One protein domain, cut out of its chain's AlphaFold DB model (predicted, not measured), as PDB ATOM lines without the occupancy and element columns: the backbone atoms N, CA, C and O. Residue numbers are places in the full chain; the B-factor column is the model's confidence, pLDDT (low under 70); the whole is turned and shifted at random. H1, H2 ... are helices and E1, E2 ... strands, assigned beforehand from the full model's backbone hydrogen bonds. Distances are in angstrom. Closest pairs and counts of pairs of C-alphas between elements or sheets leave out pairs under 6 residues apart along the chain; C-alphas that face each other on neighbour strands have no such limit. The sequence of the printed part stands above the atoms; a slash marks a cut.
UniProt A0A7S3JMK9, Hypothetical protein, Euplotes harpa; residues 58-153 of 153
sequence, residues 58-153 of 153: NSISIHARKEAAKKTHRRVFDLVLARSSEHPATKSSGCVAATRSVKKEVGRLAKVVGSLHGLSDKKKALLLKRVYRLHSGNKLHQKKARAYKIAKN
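This is residues 58 to 153 of the 153 residues of the protein "Hypothetical protein" of Euplotes harpa (UniProt A0A7S3JMK9). A strongly twisted sheet of three strands is covered on one face by a hairpin of helices, H1 and H2, making two layers; H2's residues 139 to 152 stick out as an arm. The 96 printed residues, of mixed class, run E1 E2 E3 H1 H2; antiparallel E1 - E2 - E3 is a meander, neighbours following in turn. The whole is loose, radius of gyration of the C-alphas 16.5 A, spanning 56 by 32 by 21 A.

E1, residues 60 to 70, begins at C-alpha 60 (165.387, -68.695, 119.209). E2 is residues 73 to 84, E3 95 to 102, H1 106 to 114. H2, residues 121 to 152, 46.6 A long, ends at C-alpha 152 (138.672, -64.622, 89.471).

Within hydrogen-bond range are N 63 and O 78 of E1 and E2, 2.8 A, N 102 and O 77 of E3 and E2, 2.7 A, and every O i to N i+4 pair in H1 and H2. H1 lies over E2, H2 over E1. H2 touches H1 with residues 124 to 135 alone, closest C-alphas Val 113 and Lys 124, 6.5 A, at a shallow tilt of 16 degrees, opposite ways.

The printed part has no cut and no long link. The farthest C-alphas, Pro 88 and Asn 153, are 55.9 A apart. Residues 68 to 74, 83 to 96 and 153 have pLDDT under 70.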
ATOM      1  N   ASN A  58     171.931 -69.715 122.420       82.88
ATOM      2  CA  ASN A  58     170.599 -69.472 122.986       82.88
ATOM      3  C   ASN A  58     169.721 -68.596 122.075       82.88
ATOM      4  O   ASN A  58     168.911 -67.784 122.555       82.88
ATOM      5  N   SER A  59     169.929 -68.691 120.763       86.62
ATOM      6  CA  SER A  59     169.112 -68.019 119.755       86.62
ATOM      7  C   SER A  59     167.843 -68.828 119.463       86.62
ATOM      8  O   SER A  59     167.854 -70.050 119.302       86.62
ATOM      9  N   ILE A  60     166.710 -68.125 119.457       90.06
ATOM     10  CA  ILE A  60     165.387 -68.695 119.209       90.06
ATOM     11  C   ILE A  60     164.626 -67.743 118.308       90.06
ATOM     12  O   ILE A  60     164.578 -66.535 118.550       90.06
ATOM     13  N   SER A  61     163.932 -68.313 117.335       91.44
ATOM     14  CA  SER A  61     162.991 -67.597 116.497       91.44
ATOM     15  C   SER A  61     161.717 -68.402 116.277       91.44
ATOM     16  O   SER A  61     161.566 -69.553 116.689       91.44
ATOM     17  N   ILE A  62     160.755 -67.741 115.643       92.62
ATOM     18  CA  ILE A  62     159.468 -68.324 115.294       92.62
ATOM     19  C   ILE A  62     159.201 -67.997 113.837       92.62
ATOM     20  O   ILE A  62     159.319 -66.840 113.426       92.62
ATOM     21  N   HIS A  63     158.788 -68.998 113.074       89.88
ATOM     22  CA  HIS A  63     158.361 -68.850 111.691       89.88
ATOM     23  C   HIS A  63     156.942 -69.357 111.523       89.88
ATOM     24  O   HIS A  63     156.444 -70.149 112.317       89.88
ATOM     25  N   ALA A  64     156.269 -68.880 110.484       87.88
ATOM     26  CA  ALA A  64     154.972 -69.394 110.086       87.88
ATOM     27  C   ALA A  64     155.106 -69.983 108.686       87.88
ATOM     28  O   ALA A  64     155.418 -69.256 107.744       87.88
ATOM     29  N   ARG A  65     154.823 -71.278 108.540       85.31
ATOM     30  CA  ARG A  65     154.744 -71.931 107.232       85.31
ATOM     31  C   ARG A  65     153.309 -72.299 106.888       85.31
ATOM     32  O   ARG A  65     152.465 -72.561 107.752       85.31
ATOM     33  N   LYS A  66     153.019 -72.284 105.590       77.94
ATOM     34  CA  LYS A  66     151.740 -72.736 105.044       77.94
ATOM     35  C   LYS A  66     151.819 -74.246 104.843       77.94
ATOM     36  O   LYS A  66     152.743 -74.729 104.205       77.94
ATOM     37  N   GLU A  67     150.842 -74.967 105.372       76.69
ATOM     38  CA  GLU A  67     150.670 -76.400 105.129       76.69
ATOM     39  C   GLU A  67     149.346 -76.594 104.376       76.69
ATOM     40  O   GLU A  67     148.429 -75.772 104.511       76.69
ATOM     41  N   ALA A  68     149.250 -77.631 103.537       66.38
ATOM     42  CA  ALA A  68     147.981 -77.999 102.913       66.38
ATOM     43  C   ALA A  68     146.956 -78.267 104.026       66.38
ATOM     44  O   ALA A  68     147.246 -78.957 105.002       66.38
ATOM     45  N   ALA A  69     145.792 -77.625 103.936       57.09
ATOM     46  CA  ALA A  69     144.882 -77.514 105.066       57.09
ATOM     47  C   ALA A  69     144.316 -78.885 105.468       57.09
ATOM     48  O   ALA A  69     143.459 -79.430 104.780       57.09
ATOM     49  N   LYS A  70     144.731 -79.398 106.631       55.97
ATOM     50  CA  LYS A  70     143.901 -80.332 107.402       55.97
ATOM     51  C   LYS A  70     142.806 -79.513 108.101       55.97
ATOM     52  O   LYS A  70     143.044 -78.354 108.446       55.97
ATOM     53  N   LYS A  71     141.615 -80.096 108.300       54.84
ATOM     54  CA  LYS A  71     140.373 -79.431 108.775       54.84
ATOM     55  C   LYS A  71     140.539 -78.505 109.999       54.84
ATOM     56  O   LYS A  71     139.715 -77.624 110.201       54.84
ATOM     57  N   THR A  72     141.598 -78.667 110.793       56.50
ATOM     58  CA  THR A  72     141.824 -77.967 112.066       56.50
ATOM     59  C   THR A  72     142.849 -76.827 112.030       56.50
ATOM     60  O   THR A  72     142.828 -75.990 112.924       56.50
ATOM     61  N   HIS A  73     143.754 -76.748 111.047       59.03
ATOM     62  CA  HIS A  73     144.772 -75.687 111.005       59.03
ATOM     63  C   HIS A  73     145.289 -75.433 109.588       59.03
ATOM     64  O   HIS A  73     145.803 -76.319 108.912       59.03
ATOM     65  N   ARG A  74     145.198 -74.175 109.135       63.72
ATOM     66  CA  ARG A  74     145.709 -73.756 107.814       63.72
ATOM     67  C   ARG A  74     147.198 -73.394 107.825       63.72
ATOM     68  O   ARG A  74     147.756 -73.141 106.759       63.72
ATOM     69  N   ARG A  75     147.817 -73.260 109.003       74.19
ATOM     70  CA  ARG A  75     149.210 -72.812 109.171       74.19
ATOM     71  C   ARG A  75     149.841 -73.466 110.388       74.19
ATOM     72  O   ARG A  75     149.148 -73.747 111.363       74.19
ATOM     73  N   VAL A  76     151.151 -73.655 110.313       83.56
ATOM     74  CA  VAL A  76     151.967 -74.232 111.378       83.56
ATOM     75  C   VAL A  76     153.027 -73.217 111.767       83.56
ATOM     76  O   VAL A  76     153.652 -72.603 110.899       83.56
ATOM     77  N   PHE A  77     153.171 -72.997 113.069       87.69
ATOM     78  CA  PHE A  77     154.219 -72.149 113.611       87.69
ATOM     79  C   PHE A  77     155.399 -73.012 114.009       87.69
ATOM     80  O   PHE A  77     155.253 -73.909 114.831       87.69
ATOM     81  N   ASP A  78     156.560 -72.727 113.454       88.62
ATOM     82  CA  ASP A  78     157.778 -73.462 113.737       88.62
ATOM     83  C   ASP A  78     158.632 -72.624 114.679       88.62
ATOM     84  O   ASP A  78     159.048 -71.518 114.335       88.62
ATOM     85  N   LEU A  79     158.851 -73.126 115.893       88.75
ATOM     86  CA  LEU A  79     159.854 -72.575 116.793       88.75
ATOM     87  C   LEU A  79     161.187 -73.187 116.400       88.75
ATOM     88  O   LEU A  79     161.327 -74.410 116.428       88.75
ATOM     89  N   VAL A  80     162.145 -72.345 116.049       88.81
ATOM     90  CA  VAL A  80     163.469 -72.779 115.623       88.81
ATOM     91  C   VAL A  80     164.463 -72.330 116.682       88.81
ATOM     92  O   VAL A  80     164.482 -71.160 117.062       88.81
ATOM     93  N   LEU A  81     165.233 -73.280 117.201       85.25
ATOM     94  CA  LEU A  81     166.200 -73.066 118.270       85.25
ATOM     95  C   LEU A  81     167.580 -73.481 117.779       85.25
ATOM     96  O   LEU A  81     167.716 -74.552 117.183       85.25
ATOM     97  N   ALA A  82     168.602 -72.681 118.075       77.50
ATOM     98  CA  ALA A  82     169.970 -73.157 117.953       77.50
ATOM     99  C   ALA A  82     170.201 -74.278 118.974       77.50
ATOM    100  O   ALA A  82     169.852 -74.159 120.149       77.50
ATOM    101  N   ARG A  83     170.742 -75.404 118.511       69.44
ATOM    102  CA  ARG A  83     171.305 -76.445 119.369       69.44
ATOM    103  C   ARG A  83     172.618 -76.889 118.754       69.44
ATOM    104  O   ARG A  83     172.708 -77.083 117.542       69.44
ATOM    105  N   SER A  84     173.616 -77.111 119.598       57.44
ATOM    106  CA  SER A  84     174.763 -77.898 119.174       57.44
ATOM    107  C   SER A  84     174.373 -79.375 119.196       57.44
ATOM    108  O   SER A  84     173.828 -79.862 120.190       57.44
ATOM    109  N   SER A  85     174.600 -80.095 118.097       54.22
ATOM    110  CA  SER A  85     174.383 -81.541 118.053       54.22
ATOM    111  C   SER A  85     175.475 -82.238 118.865       54.22
ATOM    112  O   SER A  85     176.607 -82.372 118.413       54.22
ATOM    113  N   GLU A  86     175.139 -82.661 120.078       52.16
ATOM    114  CA  GLU A  86     176.024 -83.460 120.943       52.16
ATOM    115  C   GLU A  86     175.609 -84.939 120.977       52.16
ATOM    116  O   GLU A  86     176.282 -85.758 121.595       52.16
ATOM    117  N   HIS A  87     174.513 -85.308 120.302       53.56
ATOM    118  CA  HIS A  87     174.053 -86.692 120.300       53.56
ATOM    119  C   HIS A  87     174.892 -87.540 119.325       53.56
ATOM    120  O   HIS A  87     174.877 -87.266 118.120       53.56
ATOM    121  N   PRO A  88     175.568 -88.608 119.797       52.28
ATOM    122  CA  PRO A  88     176.523 -89.385 118.996       52.28
ATOM    123  C   PRO A  88     175.900 -90.115 117.792       52.28
ATOM    124  O   PRO A  88     176.612 -90.505 116.869       52.28
ATOM    125  N   ALA A  89     174.572 -90.279 117.779       57.75
ATOM    126  CA  ALA A  89     173.825 -90.957 116.718       57.75
ATOM    127  C   ALA A  89     173.606 -90.094 115.460       57.75
ATOM    128  O   ALA A  89     173.360 -90.630 114.383       57.75
ATOM    129  N   THR A  90     173.712 -88.768 115.563       53.19
ATOM    130  CA  THR A  90     173.533 -87.843 114.433       53.19
ATOM    131  C   THR A  90     174.810 -87.037 114.251       53.19
ATOM    132  O   THR A  90     174.962 -85.951 114.808       53.19
ATOM    133  N   LYS A  91     175.749 -87.597 113.483       45.47
ATOM    134  CA  LYS A  91     177.014 -86.956 113.102       45.47
ATOM    135  C   LYS A  91     176.774 -85.869 112.049       45.47
ATOM    136  O   LYS A  91     177.178 -86.005 110.900       45.47
ATOM    137  N   SER A  92     176.076 -84.805 112.417       50.25
ATOM    138  CA  SER A  92     176.027 -83.584 111.616       50.25
ATOM    139  C   SER A  92     177.015 -82.590 112.206       50.25
ATOM    140  O   SER A  92     176.820 -82.091 113.309       50.25
ATOM    141  N   SER A  93     178.093 -82.306 111.489       42.41
ATOM    142  CA  SER A  93     179.064 -81.276 111.849       42.41
ATOM    143  C   SER A  93     178.427 -79.891 111.644       42.41
ATOM    144  O   SER A  93     178.467 -79.343 110.547       42.41
ATOM    145  N   GLY A  94     177.779 -79.328 112.673       53.25
ATOM    146  CA  GLY A  94     177.257 -77.954 112.639       53.25
ATOM    147  C   GLY A  94     176.167 -77.632 113.669       53.25
ATOM    148  O   GLY A  94     175.635 -78.511 114.340       53.25
ATOM    149  N   CYS A  95     175.812 -76.345 113.778       53.59
ATOM    150  CA  CYS A  95     174.624 -75.888 114.504       53.59
ATOM    151  C   CYS A  95     173.369 -76.426 113.798       53.59
ATOM    152  O   CYS A  95     172.936 -75.889 112.775       53.59
ATOM    153  N   VAL A  96     172.774 -77.489 114.340       60.97
ATOM    154  CA  VAL A  96     171.503 -78.018 113.843       60.97
ATOM    155  C   VAL A  96     170.382 -77.210 114.475       60.97
ATOM    156  O   VAL A  96     170.108 -77.302 115.671       60.97
ATOM    157  N   ALA A  97     169.713 -76.410 113.651       71.81
ATOM    158  CA  ALA A  97     168.508 -75.704 114.047       71.81
ATOM    159  C   ALA A  97     167.400 -76.719 114.387       71.81
ATOM    160  O   ALA A  97     166.808 -77.351 113.509       71.81
ATOM    161  N   ALA A  98     167.108 -76.887 115.675       77.88
ATOM    162  CA  ALA A  98     166.037 -77.756 116.133       77.88
ATOM    163  C   ALA A  98     164.697 -77.058 115.902       77.88
ATOM    164  O   ALA A  98     164.451 -75.969 116.423       77.88
ATOM    165  N   THR A  99     163.819 -77.697 115.132       84.19
ATOM    166  CA  THR A  99     162.508 -77.139 114.802       84.19
ATOM    167  C   THR A  99     161.405 -77.864 115.562       84.19
ATOM    168  O   THR A  99     161.208 -79.068 115.401       84.19
ATOM    169  N   ARG A 100     160.635 -77.124 116.363       86.69
ATOM    170  CA  ARG A 100     159.425 -77.613 117.026       86.69
ATOM    171  C   ARG A 100     158.198 -76.967 116.401       86.69
ATOM    172  O   ARG A 100     157.960 -75.773 116.566       86.69
ATOM    173  N   SER A 101     157.386 -77.780 115.739       87.75
ATOM    174  CA  SER A 101     156.162 -77.309 115.099       87.75
ATOM    175  C   SER A 101     154.983 -77.230 116.080       87.75
ATOM    176  O   SER A 101     154.713 -78.140 116.865       87.75
ATOM    177  N   VAL A 102     154.248 -76.125 116.024       87.75
ATOM    178  CA  VAL A 102     153.018 -75.855 116.770       87.75
ATOM    179  C   VAL A 102     151.907 -75.636 115.755       87.75
ATOM    180  O   VAL A 102     151.805 -74.600 115.104       87.75
ATOM    181  N   LYS A 103     151.054 -76.652 115.624       83.19
ATOM    182  CA  LYS A 103     149.931 -76.677 114.672       83.19
ATOM    183  C   LYS A 103     148.658 -76.006 115.202       83.19
ATOM    184  O   LYS A 103     147.639 -75.992 114.528       83.19
ATOM    185  N   LYS A 104     148.690 -75.494 116.434       74.06
ATOM    186  CA  LYS A 104     147.553 -74.821 117.079       74.06
ATOM    187  C   LYS A 104     147.613 -73.310 116.852       74.06
ATOM    188  O   LYS A 104     148.627 -72.771 116.413       74.06
ATOM    189  N   GLU A 105     146.514 -72.638 117.168       78.94
ATOM    190  CA  GLU A 105     146.397 -71.187 117.066       78.94
ATOM    191  C   GLU A 105     147.416 -70.435 117.935       78.94
ATOM    192  O   GLU A 105     148.069 -70.987 118.827       78.94
ATOM    193  N   VAL A 106     147.501 -69.129 117.690       86.31
ATOM    194  CA  VAL A 106     148.447 -68.199 118.316       86.31
ATOM    195  C   VAL A 106     148.434 -68.265 119.843       86.31
ATOM    196  O   VAL A 106     149.493 -68.191 120.460       86.31
ATOM    197  N   GLY A 107     147.272 -68.492 120.463       88.81
ATOM    198  CA  GLY A 107     147.172 -68.637 121.918       88.81
ATOM    199  C   GLY A 107     147.987 -69.813 122.471       88.81
ATOM    200  O   GLY A 107     148.622 -69.687 123.517       88.81
ATOM    201  N   ARG A 108     148.052 -70.952 121.762       89.06
ATOM    202  CA  ARG A 108     148.904 -72.078 122.187       89.06
ATOM    203  C   ARG A 108     150.377 -71.729 122.033       89.06
ATOM    204  O   ARG A 108     151.159 -72.073 122.911       89.06
ATOM    205  N   LEU A 109     150.741 -71.063 120.941       90.25
ATOM    206  CA  LEU A 109     152.114 -70.633 120.699       90.25
ATOM    207  C   LEU A 109     152.601 -69.672 121.790       90.25
ATOM    208  O   LEU A 109     153.692 -69.865 122.313       90.25
ATOM    209  N   ALA A 110     151.772 -68.708 122.199       92.25
ATOM    210  CA  ALA A 110     152.087 -67.798 123.300       92.25
ATOM    211  C   ALA A 110     152.329 -68.551 124.621       92.25
ATOM    212  O   ALA A 110     153.313 -68.282 125.306       92.25
ATOM    213  N   LYS A 111     151.498 -69.557 124.937       93.38
ATOM    214  CA  LYS A 111     151.708 -70.429 126.109       93.38
ATOM    215  C   LYS A 111     153.026 -71.204 126.024       93.38
ATOM    216  O   LYS A 111     153.738 -71.287 127.017       93.38
ATOM    217  N   VAL A 112     153.366 -71.732 124.843       92.56
ATOM    218  CA  VAL A 112     154.643 -72.432 124.615       92.56
ATOM    219  C   VAL A 112     155.826 -71.491 124.830       92.56
ATOM    220  O   VAL A 112     156.789 -71.892 125.469       92.56
ATOM    221  N   VAL A 113     155.752 -70.247 124.347       91.44
ATOM    222  CA  VAL A 113     156.797 -69.232 124.578       91.44
ATOM    223  C   VAL A 113     156.926 -68.901 126.067       91.44
ATOM    224  O   VAL A 113     158.041 -68.792 126.571       91.44
ATOM    225  N   GLY A 114     155.805 -68.794 126.787       91.94
ATOM    226  CA  GLY A 114     155.800 -68.580 128.236       91.94
ATOM    227  C   GLY A 114     156.484 -69.713 129.008       91.94
ATOM    228  O   GLY A 114     157.274 -69.440 129.912       91.94
ATOM    229  N   SER A 115     156.253 -70.964 128.595       91.31
ATOM    230  CA  SER A 115     156.837 -72.161 129.214       91.31
ATOM    231  C   SER A 115     158.289 -72.448 128.808       91.31
ATOM    232  O   SER A 115     158.828 -73.482 129.191       91.31
ATOM    233  N   LEU A 116     158.932 -71.609 127.986       88.25
ATOM    234  CA  LEU A 116     160.356 -71.779 127.680       88.25
ATOM    235  C   LEU A 116     161.192 -71.398 128.910       88.25
ATOM    236  O   LEU A 116     161.182 -70.246 129.356       88.25
ATOM    237  N   HIS A 117     161.925 -72.372 129.440       83.94
ATOM    238  CA  HIS A 117     162.895 -72.180 130.517       83.94
ATOM    239  C   HIS A 117     164.245 -71.703 129.948       83.94
ATOM    240  O   HIS A 117     164.557 -71.966 128.789       83.94
ATOM    241  N   GLY A 118     165.029 -70.965 130.742       83.44
ATOM    242  CA  GLY A 118     166.358 -70.468 130.339       83.44
ATOM    243  C   GLY A 118     166.359 -69.238 129.417       83.44
ATOM    244  O   GLY A 118     167.422 -68.758 129.033       83.44
ATOM    245  N   LEU A 119     165.186 -68.693 129.074       85.38
ATOM    246  CA  LEU A 119     165.058 -67.432 128.337       85.38
ATOM    247  C   LEU A 119     164.707 -66.277 129.270       85.38
ATOM    248  O   LEU A 119     163.779 -66.386 130.068       85.38
ATOM    249  N   SER A 120     165.388 -65.146 129.090       90.31
ATOM    250  CA  SER A 120     165.045 -63.903 129.780       90.31
ATOM    251  C   SER A 120     163.689 -63.360 129.329       90.31
ATOM    252  O   SER A 120     163.280 -63.534 128.175       90.31
ATOM    253  N   ASP A 121     163.019 -62.622 130.211       91.94
ATOM    254  CA  ASP A 121     161.702 -62.046 129.918       91.94
ATOM    255  C   ASP A 121     161.743 -61.076 128.735       91.94
ATOM    256  O   ASP A 121     160.835 -61.059 127.905       91.94
ATOM    257  N   LYS A 122     162.857 -60.351 128.566       90.88
ATOM    258  CA  LYS A 122     163.099 -59.501 127.390       90.88
ATOM    259  C   LYS A 122     163.074 -60.315 126.089       90.88
ATOM    260  O   LYS A 122     162.424 -59.910 125.125       90.88
ATOM    261  N   LYS A 123     163.732 -61.485 126.052       89.56
ATOM    262  CA  LYS A 123     163.701 -62.383 124.883       89.56
ATOM    263  C   LYS A 123     162.298 -62.950 124.657       89.56
ATOM    264  O   LYS A 123     161.834 -62.968 123.519       89.56
ATOM    265  N   LYS A 124     161.588 -63.346 125.720       92.38
ATOM    266  CA  LYS A 124     160.192 -63.810 125.621       92.38
ATOM    267  C   LYS A 124     159.279 -62.726 125.043       92.38
ATOM    268  O   LYS A 124     158.502 -63.012 124.135       92.38
ATOM    269  N   ALA A 125     159.427 -61.477 125.479       93.81
ATOM    270  CA  ALA A 125     158.682 -60.342 124.939       93.81
ATOM    271  C   ALA A 125     158.970 -60.115 123.442       93.81
ATOM    272  O   ALA A 125     158.042 -59.900 122.660       93.81
ATOM    273  N   LEU A 126     160.233 -60.233 123.010       92.81
ATOM    274  CA  LEU A 126     160.596 -60.165 121.587       92.81
ATOM    275  C   LEU A 126     159.954 -61.294 120.772       92.81
ATOM    276  O   LEU A 126     159.423 -61.042 119.686       92.81
ATOM    277  N   LEU A 127     159.942 -62.519 121.301       93.06
ATOM    278  CA  LEU A 127     159.273 -63.652 120.662       93.06
ATOM    279  C   LEU A 127     157.764 -63.422 120.551       93.06
ATOM    280  O   LEU A 127     157.208 -63.607 119.472       93.06
ATOM    281  N   LEU A 128     157.104 -62.945 121.608       94.25
ATOM    282  CA  LEU A 128     155.677 -62.604 121.572       94.25
ATOM    283  C   LEU A 128     155.379 -61.491 120.555       94.25
ATOM    284  O   LEU A 128     154.422 -61.595 119.784       94.25
ATOM    285  N   LYS A 129     156.240 -60.469 120.461       94.50
ATOM    286  CA  LYS A 129     156.138 -59.424 119.428       94.50
ATOM    287  C   LYS A 129     156.253 -60.014 118.022       94.50
ATOM    288  O   LYS A 129     155.506 -59.620 117.123       94.50
ATOM    289  N   ARG A 130     157.154 -60.980 117.816       92.62
ATOM    290  CA  ARG A 130     157.283 -61.704 116.544       92.62
ATOM    291  C   ARG A 130     156.036 -62.536 116.242       92.62
ATOM    292  O   ARG A 130     155.531 -62.462 115.126       92.62
ATOM    293  N   VAL A 131     155.495 -63.249 117.230       92.38
ATOM    294  CA  VAL A 131     154.233 -64.000 117.109       92.38
ATOM    295  C   VAL A 131     153.094 -63.090 116.652       92.38
ATOM    296  O   VAL A 131     152.395 -63.425 115.696       92.38
ATOM    297  N   TYR A 132     152.943 -61.923 117.279       92.62
ATOM    298  CA  TYR A 132     151.931 -60.943 116.888       92.62
ATOM    299  C   TYR A 132     152.115 -60.483 115.437       92.62
ATOM    300  O   TYR A 132     151.171 -60.517 114.649       92.62
ATOM    301  N   ARG A 133     153.346 -60.127 115.041       92.00
ATOM    302  CA  ARG A 133     153.662 -59.722 113.658       92.00
ATOM    303  C   ARG A 133     153.315 -60.814 112.646       92.00
ATOM    304  O   ARG A 133     152.687 -60.522 111.628       92.00
ATOM    305  N   LEU A 134     153.669 -62.065 112.937       89.62
ATOM    306  CA  LEU A 134     153.331 -63.208 112.088       89.62
ATOM    307  C   LEU A 134     151.817 -63.419 112.005       89.62
ATOM    308  O   LEU A 134     151.292 -63.667 110.922       89.62
ATOM    309  N   HIS A 135     151.094 -63.287 113.117       88.06
ATOM    310  CA  HIS A 135     149.638 -63.406 113.128       88.06
ATOM    311  C   HIS A 135     148.962 -62.328 112.270       88.06
ATOM    312  O   HIS A 135     148.138 -62.648 111.407       88.06
ATOM    313  N   SER A 136     149.356 -61.069 112.450       88.94
ATOM    314  CA  SER A 136     148.819 -59.934 111.699       88.94
ATOM    315  C   SER A 136     149.132 -60.039 110.205       88.94
ATOM    316  O   SER A 136     148.231 -59.905 109.372       88.94
ATOM    317  N   GLY A 137     150.374 -60.389 109.846       87.62
ATOM    318  CA  GLY A 137     150.755 -60.655 108.454       87.62
ATOM    319  C   GLY A 137     149.945 -61.804 107.844       87.62
ATOM    320  O   GLY A 137     149.452 -61.715 106.717       87.62
ATOM    321  N   ASN A 138     149.700 -62.864 108.617       84.88
ATOM    322  CA  ASN A 138     148.877 -63.990 108.181       84.88
ATOM    323  C   ASN A 138     147.424 -63.580 107.897       84.88
ATOM    324  O   ASN A 138     146.878 -64.007 106.876       84.88
ATOM    325  N   LYS A 139     146.804 -62.760 108.757       84.19
ATOM    326  CA  LYS A 139     145.439 -62.239 108.556       84.19
ATOM    327  C   LYS A 139     145.339 -61.440 107.254       84.19
ATOM    328  O   LYS A 139     144.416 -61.659 106.468       84.19
ATOM    329  N   LEU A 140     146.335 -60.597 106.971       86.62
ATOM    330  CA  LEU A 140     146.414 -59.841 105.718       86.62
ATOM    331  C   LEU A 140     146.495 -60.763 104.494       86.62
ATOM    332  O   LEU A 140     145.732 -60.599 103.542       86.62
ATOM    333  N   HIS A 141     147.370 -61.772 104.528       83.56
ATOM    334  CA  HIS A 141     147.479 -62.745 103.438       83.56
ATOM    335  C   HIS A 141     146.174 -63.513 103.201       83.56
ATOM    336  O   HIS A 141     145.832 -63.794 102.056       83.56
ATOM    337  N   GLN A 142     145.430 -63.855 104.258       82.94
ATOM    338  CA  GLN A 142     144.121 -64.496 104.111       82.94
ATOM    339  C   GLN A 142     143.105 -63.571 103.438       82.94
ATOM    340  O   GLN A 142     142.384 -64.028 102.552       82.94
ATOM    341  N   LYS A 143     143.074 -62.284 103.810       85.75
ATOM    342  CA  LYS A 143     142.205 -61.283 103.172       85.75
ATOM    343  C   LYS A 143     142.526 -61.145 101.680       85.75
ATOM    344  O   LYS A 143     141.622 -61.272 100.863       85.75
ATOM    345  N   LYS A 144     143.808 -60.993 101.326       87.00
ATOM    346  CA  LYS A 144     144.258 -60.916  99.922       87.00
ATOM    347  C   LYS A 144     143.895 -62.176  99.129       87.00
ATOM    348  O   LYS A 144     143.375 -62.076  98.026       87.00
ATOM    349  N   ALA A 145     144.102 -63.358  99.709       86.00
ATOM    350  CA  ALA A 145     143.769 -64.620  99.051       86.00
ATOM    351  C   ALA A 145     142.256 -64.802  98.833       86.00
ATOM    352  O   ALA A 145     141.858 -65.409  97.845       86.00
ATOM    353  N   ARG A 146     141.415 -64.300  99.749       86.31
ATOM    354  CA  ARG A 146     139.954 -64.278  99.572       86.31
ATOM    355  C   ARG A 146     139.550 -63.316  98.456       86.31
ATOM    356  O   ARG A 146     138.814 -63.728  97.573       86.31
ATOM    357  N   ALA A 147     140.084 -62.095  98.461       90.25
ATOM    358  CA  ALA A 147     139.806 -61.096  97.428       90.25
ATOM    359  C   ALA A 147     140.196 -61.586  96.023       90.25
ATOM    360  O   ALA A 147     139.398 -61.485  95.102       90.25
ATOM    361  N   TYR A 148     141.373 -62.206  95.880       90.81
ATOM    362  CA  TYR A 148     141.813 -62.793  94.609       90.81
ATOM    363  C   TYR A 148     140.857 -63.876  94.090       90.81
ATOM    364  O   TYR A 148     140.590 -63.938  92.897       90.81
ATOM    365  N   LYS A 149     140.323 -64.729  94.977       88.94
ATOM    366  CA  LYS A 149     139.342 -65.750  94.581       88.94
ATOM    367  C   LYS A 149     138.021 -65.145  94.115       88.94
ATOM    368  O   LYS A 149     137.433 -65.686  93.196       88.94
ATOM    369  N   ILE A 150     137.574 -64.063  94.754       90.69
ATOM    370  CA  ILE A 150     136.346 -63.360  94.364       90.69
ATOM    371  C   ILE A 150     136.525 -62.712  92.991       90.69
ATOM    372  O   ILE A 150     135.647 -62.846  92.168       90.69
ATOM    373  N   ALA A 151     137.666 -62.069  92.727       88.31
ATOM    374  CA  ALA A 151     137.920 -61.386  91.454       88.31
ATOM    375  C   ALA A 151     138.159 -62.326  90.256       88.31
ATOM    376  O   ALA A 151     138.170 -61.870  89.118       88.31
ATOM    377  N   LYS A 152     138.448 -63.607  90.511       84.75
ATOM    378  CA  LYS A 152     138.672 -64.622  89.471       84.75
ATOM    379  C   LYS A 152     137.384 -65.366  89.087       84.75
ATOM    380  O   LYS A 152     137.354 -65.977  88.022       84.75
ATOM    381  N   ASN A 153     136.396 -65.367  89.978       64.88
ATOM    382  CA  ASN A 153     135.074 -65.942  89.743       64.88
ATOM    383  C   ASN A 153     134.153 -64.882  89.142       64.88
ATOM    384  O   ASN A 153     133.243 -65.297  88.401       64.88
TER     385      ASN A 153